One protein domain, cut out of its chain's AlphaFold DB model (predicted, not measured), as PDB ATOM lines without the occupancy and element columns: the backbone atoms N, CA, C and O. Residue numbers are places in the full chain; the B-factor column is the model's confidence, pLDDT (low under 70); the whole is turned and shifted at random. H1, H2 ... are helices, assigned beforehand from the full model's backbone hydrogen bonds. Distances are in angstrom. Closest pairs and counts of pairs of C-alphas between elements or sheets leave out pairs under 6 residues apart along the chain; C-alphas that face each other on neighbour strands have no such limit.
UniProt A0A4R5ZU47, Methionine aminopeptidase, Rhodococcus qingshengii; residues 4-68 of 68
ATOM      1  N   ILE A   4     146.756 198.820 185.021       87.88
ATOM      2  CA  ILE A   4     146.559 200.200 185.498       87.88
ATOM      3  C   ILE A   4     147.884 200.832 185.959       87.88
ATOM      4  O   ILE A   4     148.146 202.000 185.674       87.88
ATOM      5  N   ASN A   5     148.755 200.066 186.623       87.00
ATOM      6  CA  ASN A   5     150.044 200.575 187.099       87.00
ATOM      7  C   ASN A   5     150.986 200.862 185.928       87.00
ATOM      8  O   ASN A   5     151.623 201.911 185.907       87.00
ATOM      9  N   SER A   6     151.031 199.971 184.936       90.50
ATOM     10  CA  SER A   6     151.835 200.165 183.725       90.50
ATOM     11  C   SER A   6     151.364 201.376 182.912       90.50
ATOM     12  O   SER A   6     152.189 202.148 182.430       90.50
ATOM     13  N   PHE A   7     150.048 201.600 182.814       93.12
ATOM     14  CA  PHE A   7     149.491 202.794 182.173       93.12
ATOM     15  C   PHE A   7     149.879 204.087 182.910       93.12
ATOM     16  O   PHE A   7     150.316 205.053 182.283       93.12
ATOM     17  N   ASN A   8     149.776 204.097 184.243       94.00
ATOM     18  CA  ASN A   8     150.172 205.249 185.054       94.00
ATOM     19  C   ASN A   8     151.671 205.556 184.926       94.00
ATOM     20  O   ASN A   8     152.036 206.719 184.770       94.00
ATOM     21  N   GLN A   9     152.525 204.526 184.929       94.50
ATOM     22  CA  GLN A   9     153.967 204.676 184.707       94.50
ATOM     23  C   GLN A   9     154.269 205.277 183.334       94.50
ATOM     24  O   GLN A   9     155.023 206.240 183.245       94.50
ATOM     25  N   TRP A  10     153.637 204.772 182.271       95.31
ATOM     26  CA  TRP A  10     153.797 205.327 180.925       95.31
ATOM     27  C   TRP A  10     153.403 206.810 180.858       95.31
ATOM     28  O   TRP A  10     154.134 207.617 180.279       95.31
ATOM     29  N   ARG A  11     152.272 207.180 181.474       95.81
ATOM     30  CA  ARG A  11     151.796 208.569 181.516       95.81
ATOM     31  C   ARG A  11     152.796 209.480 182.225       95.81
ATOM     32  O   ARG A  11     153.093 210.558 181.714       95.81
ATOM     33  N   GLU A  12     153.327 209.033 183.361       96.31
ATOM     34  CA  GLU A  12     154.313 209.785 184.136       96.31
ATOM     35  C   GLU A  12     155.625 209.947 183.363       96.31
ATOM     36  O   GLU A  12     156.097 211.065 183.175       96.31
ATOM     37  N   THR A  13     156.178 208.860 182.817       97.00
ATOM     38  CA  THR A  13     157.398 208.915 182.000       97.00
ATOM     39  C   THR A  13     157.234 209.857 180.812       97.00
ATOM     40  O   THR A  13     158.122 210.658 180.526       97.00
ATOM     41  N   ARG A  14     156.085 209.813 180.127       96.62
ATOM     42  CA  ARG A  14     155.788 210.730 179.023       96.62
ATOM     43  C   ARG A  14     155.781 212.191 179.480       96.62
ATOM     44  O   ARG A  14     156.341 213.032 178.780       96.62
ATOM     45  N   TYR A  15     155.155 212.486 180.618       96.12
ATOM     46  CA  TYR A  15     155.109 213.837 181.172       96.12
ATOM     47  C   TYR A  15     156.508 214.343 181.540       96.12
ATOM     48  O   TYR A  15     156.909 215.413 181.087       96.12
ATOM     49  N   GLN A  16     157.289 213.541 182.265       96.38
ATOM     50  CA  GLN A  16     158.650 213.902 182.665       96.38
ATOM     51  C   GLN A  16     159.572 214.119 181.459       96.38
ATOM     52  O   GLN A  16     160.345 215.074 181.440       96.38
ATOM     53  N   ASN A  17     159.445 213.297 180.413       97.38
ATOM     54  CA  ASN A  17     160.194 213.477 179.167       97.38
ATOM     55  C   ASN A  17     159.827 214.781 178.441       97.38
ATOM     56  O   ASN A  17     160.687 215.421 177.841       97.38
ATOM     57  N   HIS A  18     158.554 215.183 178.477       96.62
ATOM     58  CA  HIS A  18     158.120 216.459 177.904       96.62
ATOM     59  C   HIS A  18     158.694 217.642 178.688       96.62
ATOM     60  O   HIS A  18     159.283 218.542 178.091       96.62
ATOM     61  N   VAL A  19     158.589 217.614 180.019       96.25
ATOM     62  CA  VAL A  19     159.120 218.673 180.893       96.25
ATOM     63  C   VAL A  19     160.637 218.800 180.746       96.25
ATOM     64  O   VAL A  19     161.138 219.912 180.596       96.25
ATOM     65  N   SER A  20     161.377 217.687 180.723       97.12
ATOM     66  CA  SER A  20     162.836 217.711 180.555       97.12
ATOM     67  C   SER A  20     163.254 218.273 179.195       97.12
ATOM     68  O   SER A  20     164.167 219.091 179.121       97.12
ATOM     69  N   HIS A  21     162.545 217.909 178.128       97.38
ATOM     70  CA  HIS A  21     162.792 218.443 176.795       97.38
ATOM     71  C   HIS A  21     162.502 219.951 176.709       97.38
ATOM     72  O   HIS A  21     163.269 220.693 176.100       97.38
ATOM     73  N   MET A  22     161.426 220.419 177.342       96.31
ATOM     74  CA  MET A  22     161.079 221.845 177.394       96.31
ATOM     75  C   MET A  22     162.080 222.649 178.225       96.31
ATOM     76  O   MET A  22     162.460 223.743 177.812       96.31
ATOM     77  N   ARG A  23     162.592 222.065 179.314       95.75
ATOM     78  CA  ARG A  23     163.702 222.620 180.097       95.75
ATOM     79  C   ARG A  23     164.943 222.834 179.241       95.75
ATOM     80  O   ARG A  23     165.493 223.921 179.243       95.75
ATOM     81  N   THR A  24     165.352 221.836 178.453       97.00
ATOM     82  CA  THR A  24     166.503 221.971 177.538       97.00
ATOM     83  C   THR A  24     166.312 223.083 176.502       97.00
ATOM     84  O   THR A  24     167.289 223.651 176.025       97.00
ATOM     85  N   GLN A  25     165.066 223.399 176.143       96.25
ATOM     86  CA  GLN A  25     164.744 224.481 175.213       96.25
ATOM     87  C   GLN A  25     164.480 225.831 175.888       96.25
ATOM     88  O   GLN A  25     164.165 226.780 175.175       96.25
ATOM     89  N   GLU A  26     164.561 225.917 177.221       96.12
ATOM     90  CA  GLU A  26     164.186 227.099 178.010       96.12
ATOM     91  C   GLU A  26     162.755 227.595 177.726       96.12
ATOM     92  O   GLU A  26     162.464 228.791 177.747       96.12
ATOM     93  N   LYS A  27     161.827 226.665 177.463       96.50
ATOM     94  CA  LYS A  27     160.426 226.970 177.138       96.50
ATOM     95  C   LYS A  27     159.473 226.482 178.214       96.50
ATOM     96  O   LYS A  27     159.656 225.415 178.793       96.50
ATOM     97  N   CYS A  28     158.390 227.228 178.401       95.38
ATOM     98  CA  CYS A  28     157.278 226.824 179.249       95.38
ATOM     99  C   CYS A  28     156.656 225.510 178.724       95.38
ATOM    100  O   CYS A  28     156.226 225.471 177.565       95.38
ATOM    101  N   PRO A  29     156.557 224.446 179.541       95.56
ATOM    102  CA  PRO A  29     155.962 223.173 179.138       95.56
ATOM    103  C   PRO A  29     154.472 223.241 178.794       95.56
ATOM    104  O   PRO A  29     154.003 222.403 178.024       95.56
ATOM    105  N   ASP A  30     153.742 224.220 179.334       93.75
ATOM    106  CA  ASP A  30     152.292 224.336 179.149       93.75
ATOM    107  C   ASP A  30     151.934 225.044 177.838       93.75
ATOM    108  O   ASP A  30     151.056 224.602 177.097       93.75
ATOM    109  N   CYS A  31     152.638 226.134 177.517       93.75
ATOM    110  CA  CYS A  31     152.370 226.935 176.322       93.75
ATOM    111  C   CYS A  31     153.439 226.828 175.240       93.75
ATOM    112  O   CYS A  31     153.317 227.496 174.218       93.75
ATOM    113  N   TYR A  32     154.487 226.022 175.432       93.56
ATOM    114  CA  TYR A  32     155.608 225.862 174.496       93.56
ATOM    115  C   TYR A  32     156.319 227.186 174.148       93.56
ATOM    116  O   TYR A  32     156.940 227.301 173.091       93.56
ATOM    117  N   GLY A  33     156.192 228.202 175.006       91.31
ATOM    118  CA  GLY A  33     156.727 229.547 174.782       91.31
ATOM    119  C   GLY A  33     155.933 230.430 173.810       91.31
ATOM    120  O   GLY A  33     156.416 231.495 173.449       91.31
ATOM    121  N   ARG A  34     154.734 230.019 173.369       89.12
ATOM    122  CA  ARG A  34     153.901 230.780 172.403       89.12
ATOM    123  C   ARG A  34     152.601 231.358 172.981       89.12
ATOM    124  O   ARG A  34     151.877 232.056 172.273       89.12
ATOM    125  N   GLY A  35     152.282 231.051 174.240       89.56
ATOM    126  CA  GLY A  35     150.963 231.331 174.816       89.56
ATOM    127  C   GLY A  35     149.863 230.443 174.220       89.56
ATOM    128  O   GLY A  35     150.143 229.422 173.582       89.56
ATOM    129  N   PHE A  36     148.604 230.819 174.432       89.12
ATOM    130  CA  PHE A  36     147.453 230.114 173.871       89.12
ATOM    131  C   PHE A  36     146.814 230.933 172.759       89.12
ATOM    132  O   PHE A  36     146.151 231.940 172.995       89.12
ATOM    133  N   THR A  37     147.004 230.486 171.524       83.38
ATOM    134  CA  THR A  37     146.336 231.088 170.373       83.38
ATOM    135  C   THR A  37     144.872 230.672 170.366       83.38
ATOM    136  O   THR A  37     144.555 229.482 170.299       83.38
ATOM    137  N   VAL A  38     143.975 231.652 170.425       82.44
ATOM    138  CA  VAL A  38     142.544 231.415 170.220       82.44
ATOM    139  C   VAL A  38     142.322 231.201 168.730       82.44
ATOM    140  O   VAL A  38     142.800 231.990 167.915       82.44
ATOM    141  N   TYR A  39     141.622 230.126 168.367       81.12
ATOM    142  CA  TYR A  39     141.279 229.873 166.972       81.12
ATOM    143  C   TYR A  39     140.438 231.042 166.430       81.12
ATOM    144  O   TYR A  39     139.367 231.317 166.984       81.12
ATOM    145  N   PRO A  40     140.895 231.749 165.381       79.81
ATOM    146  CA  PRO A  40     140.138 232.857 164.830       79.81
ATOM    147  C   PRO A  40     138.921 232.308 164.080       79.81
ATOM    148  O   PRO A  40     139.049 231.476 163.187       79.81
ATOM    149  N   TYR A  41     137.722 232.768 164.445       80.62
ATOM    150  CA  TYR A  41     136.475 232.348 163.790       80.62
ATOM    151  C   TYR A  41     136.403 232.784 162.314       80.62
ATOM    152  O   TYR A  41     135.710 232.160 161.516       80.62
ATOM    153  N   ASN A  42     137.114 233.852 161.947       84.50
ATOM    154  CA  ASN A  42     137.233 234.341 160.577       84.50
ATOM    155  C   ASN A  42     138.616 234.971 160.340       84.50
ATOM    156  O   ASN A  42     139.319 235.312 161.289       84.50
ATOM    157  N   GLU A  43     138.983 235.158 159.071       81.06
ATOM    158  CA  GLU A  43     140.266 235.739 158.634       81.06
ATOM    159  C   GLU A  43     140.506 237.198 159.055       81.06
ATOM    160  O   GLU A  43     141.637 237.675 158.991       81.06
ATOM    161  N   PHE A  44     139.469 237.901 159.518       82.25
ATOM    162  CA  PHE A  44     139.559 239.278 160.008       82.25
ATOM    163  C   PHE A  44     139.712 239.352 161.534       82.25
ATOM    164  O   PHE A  44     139.935 240.431 162.087       82.25
ATOM    165  N   ALA A  45     139.591 238.221 162.233       75.50
ATOM    166  CA  ALA A  45     139.660 238.157 163.680       75.50
ATOM    167  C   ALA A  45     141.113 237.997 164.145       75.50
ATOM    168  O   ALA A  45     141.619 236.889 164.321       75.50
ATOM    169  N   TYR A  46     141.779 239.126 164.379       73.38
ATOM    170  CA  TYR A  46     143.094 239.161 165.013       73.38
ATOM    171  C   TYR A  46     142.939 239.137 166.534       73.38
ATOM    172  O   TYR A  46     142.736 240.171 167.169       73.38
ATOM    173  N   TYR A  47     143.034 237.946 167.124       78.19
ATOM    174  CA  TYR A  47     143.168 237.795 168.570       78.19
ATOM    175  C   TYR A  47     144.641 237.681 168.945       78.19
ATOM    176  O   TYR A  47     145.385 236.901 168.351       78.19
ATOM    177  N   ASN A  48     145.051 238.437 169.963       76.44
ATOM    178  CA  ASN A  48     146.343 238.214 170.597       76.44
ATOM    179  C   ASN A  48     146.346 236.839 171.278       76.44
ATOM    180  O   ASN A  48     145.307 236.369 171.752       76.44
ATOM    181  N   SER A  49     147.515 236.199 171.340       80.50
ATOM    182  CA  SER A  49     147.686 235.001 172.160       80.50
ATOM    183  C   SER A  49     147.298 235.314 173.603       80.50
ATOM    184  O   SER A  49     147.746 236.308 174.171       80.50
ATOM    185  N   VAL A  50     146.476 234.454 174.197       87.06
ATOM    186  CA  VAL A  50     146.157 234.513 175.622       87.06
ATOM    187  C   VAL A  50     147.406 234.128 176.404       87.06
ATOM    188  O   VAL A  50     148.105 233.164 176.064       87.06
ATOM    189  N   GLU A  51     147.688 234.899 177.450       88.94
ATOM    190  CA  GLU A  51     148.818 234.658 178.333       88.94
ATOM    191  C   GLU A  51     148.689 233.293 179.014       88.94
ATOM    192  O   GLU A  51     147.616 232.865 179.444       88.94
ATOM    193  N   CYS A  52     149.807 232.577 179.095       92.38
ATOM    194  CA  CYS A  52     149.844 231.294 179.775       92.38
ATOM    195  C   CYS A  52     149.917 231.521 181.290       92.38
ATOM    196  O   CYS A  52     150.915 232.089 181.738       92.38
ATOM    197  N   PRO A  53     148.950 231.032 182.093       90.12
ATOM    198  CA  PRO A  53     148.967 231.218 183.539       90.12
ATOM    199  C   PRO A  53     150.131 230.460 184.187       90.12
ATOM    200  O   PRO A  53     150.672 230.920 185.184       90.12
ATOM    201  N   GLY A  54     150.566 229.352 183.576       89.81
ATOM    202  CA  GLY A  54     151.684 228.549 184.060       89.81
ATOM    203  C   GLY A  54     153.037 229.249 183.991       89.81
ATOM    204  O   GLY A  54     153.924 228.841 184.708       89.81
ATOM    205  N   CYS A  55     153.216 230.291 183.172       93.56
ATOM    206  CA  CYS A  55     154.460 231.079 183.111       93.56
ATOM    207  C   CYS A  55     154.204 232.594 183.128       93.56
ATOM    208  O   CYS A  55     155.055 233.366 182.700       93.56
ATOM    209  N   GLN A  56     152.999 233.022 183.527       91.38
ATOM    210  CA  GLN A  56     152.545 234.423 183.481       91.38
ATOM    211  C   GLN A  56     152.872 235.146 182.158       91.38
ATOM    212  O   GLN A  56     153.283 236.300 182.137       91.38
ATOM    213  N   GLY A  57     152.726 234.443 181.032       89.75
ATOM    214  CA  GLY A  57     152.971 235.013 179.705       89.75
ATOM    215  C   GLY A  57     154.441 235.156 179.287       89.75
ATOM    216  O   GLY A  57     154.679 235.487 178.130       89.75
ATOM    217  N   SER A  58     155.424 234.839 180.139       93.12
ATOM    218  CA  SER A  58     156.847 234.956 179.772       93.12
ATOM    219  C   SER A  58     157.294 233.924 178.733       93.12
ATOM    220  O   SER A  58     158.194 234.163 177.931       93.12
ATOM    221  N   GLY A  59     156.657 232.752 178.749       92.56
ATOM    222  CA  GLY A  59     156.973 231.648 177.852       92.56
ATOM    223  C   GLY A  59     158.234 230.856 178.216       92.56
ATOM    224  O   GLY A  59     158.563 229.923 177.481       92.56
ATOM    225  N   THR A  60     158.900 231.158 179.331       95.38
ATOM    226  CA  THR A  60     160.156 230.505 179.742       95.38
ATOM    227  C   THR A  60     159.915 229.301 180.653       95.38
ATOM    228  O   THR A  60     158.853 229.156 181.266       95.38
ATOM    229  N   TYR A  61     160.903 228.404 180.726       96.00
ATOM    230  CA  TYR A  61     160.874 227.296 181.684       96.00
ATOM    231  C   TYR A  61     161.079 227.781 183.124       96.00
ATOM    232  O   TYR A  61     160.393 227.300 184.020       96.00
ATOM    233  N   SER A  62     161.992 228.731 183.351       95.56
ATOM    234  CA  SER A  62     162.317 229.243 184.690       95.56
ATOM    235  C   SER A  62     161.099 229.815 185.401       95.56
ATOM    236  O   SER A  62     160.853 229.495 186.560       95.56
ATOM    237  N   ASP A  63     160.316 230.624 184.692       94.81
ATOM    238  CA  ASP A  63     159.168 231.297 185.293       94.81
ATOM    239  C   ASP A  63     158.028 230.301 185.506       94.81
ATOM    240  O   ASP A  63     157.268 230.418 186.462       94.81
ATOM    241  N   TRP A  64     157.949 229.269 184.658       95.69
ATOM    242  CA  TRP A  64     157.044 228.149 184.881       95.69
ATOM    243  C   TRP A  64     157.400 227.322 186.117       95.69
ATOM    244  O   TRP A  64     156.515 226.953 186.884       95.69
ATOM    245  N   ASP A  65     158.689 227.061 186.337       95.19
ATOM    246  CA  ASP A  65     159.177 226.291 187.486       95.19
ATOM    247  C   ASP A  65     158.982 227.055 188.809       95.19
ATOM    248  O   ASP A  65     158.718 226.449 189.840       95.19
ATOM    249  N   GLN A  66     159.037 228.391 188.777       94.44
ATOM    250  CA  GLN A  66     158.817 229.251 189.949       94.44
ATOM    251  C   GLN A  66     157.358 229.333 190.413       94.44
ATOM    252  O   GLN A  66     157.105 229.667 191.571       94.44
ATOM    253  N   LEU A  67     156.396 229.081 189.523       89.12
ATOM    254  CA  LEU A  67     154.961 229.213 189.803       89.12
ATOM    255  C   LEU A  67     154.312 227.916 190.301       89.12
ATOM    256  O   LEU A  67     153.090 227.862 190.464       89.12
ATOM    257  N   ARG A  68     155.117 226.879 190.522       79.31
ATOM    258  CA  ARG A  68     154.685 225.527 190.858       79.31
ATOM    259  C   ARG A  68     154.982 225.168 192.310       79.31
ATOM    260  O   ARG A  68     154.149 224.424 192.878       79.31
TER     261      ARG A  68
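What this domain is: This is residues 4 to 68 of the 68 residues of the protein "Methionine aminopeptidase" of Rhodococcus qingshengii (UniProt A0A4R5ZU47). A long helix, H1, and a long loop that runs out and folds back make the two arms of a wide V, with the short helix H2 at its corner. Residues 4 to 14 of H1 stick out at one end and residues 40 to 45, the loop's tip, at the other. The printed part has 65 residues, with H1 then H2 and no named strand; the class is all helix, though under half of the residues are in named elements. It is loose, with a radius of gyration of the C-alphas of 14.9 A, and spans 48 by 27 by 18 A.

Where its parts are: Find C-alpha 4 at (146.559, 200.200, 185.498); from there H1, residues 4 to 24, runs 30.6 A. H2, residues 61 to 66, runs 8.7 A to C-alpha 66 at (158.817, 229.251, 189.949).

How they stand to each other: H1 and H2 are close but not clearly touching; their closest C-alphas, of Arg 23 and Tyr 61, are 5.7 A apart. They run opposite ways at a steep tilt of 68 degrees, only just short of about perpendicular. In both, every O i to N i+4 pair is within hydrogen-bond range.

The domain as a whole: The C-alphas of Asn 5 and Phe 44, the two farthest apart, are 48.4 A apart. The link from H1 to H2, 36 residues, is long. The printed part has no cut, and no printed residue is under 70 in pLDDT.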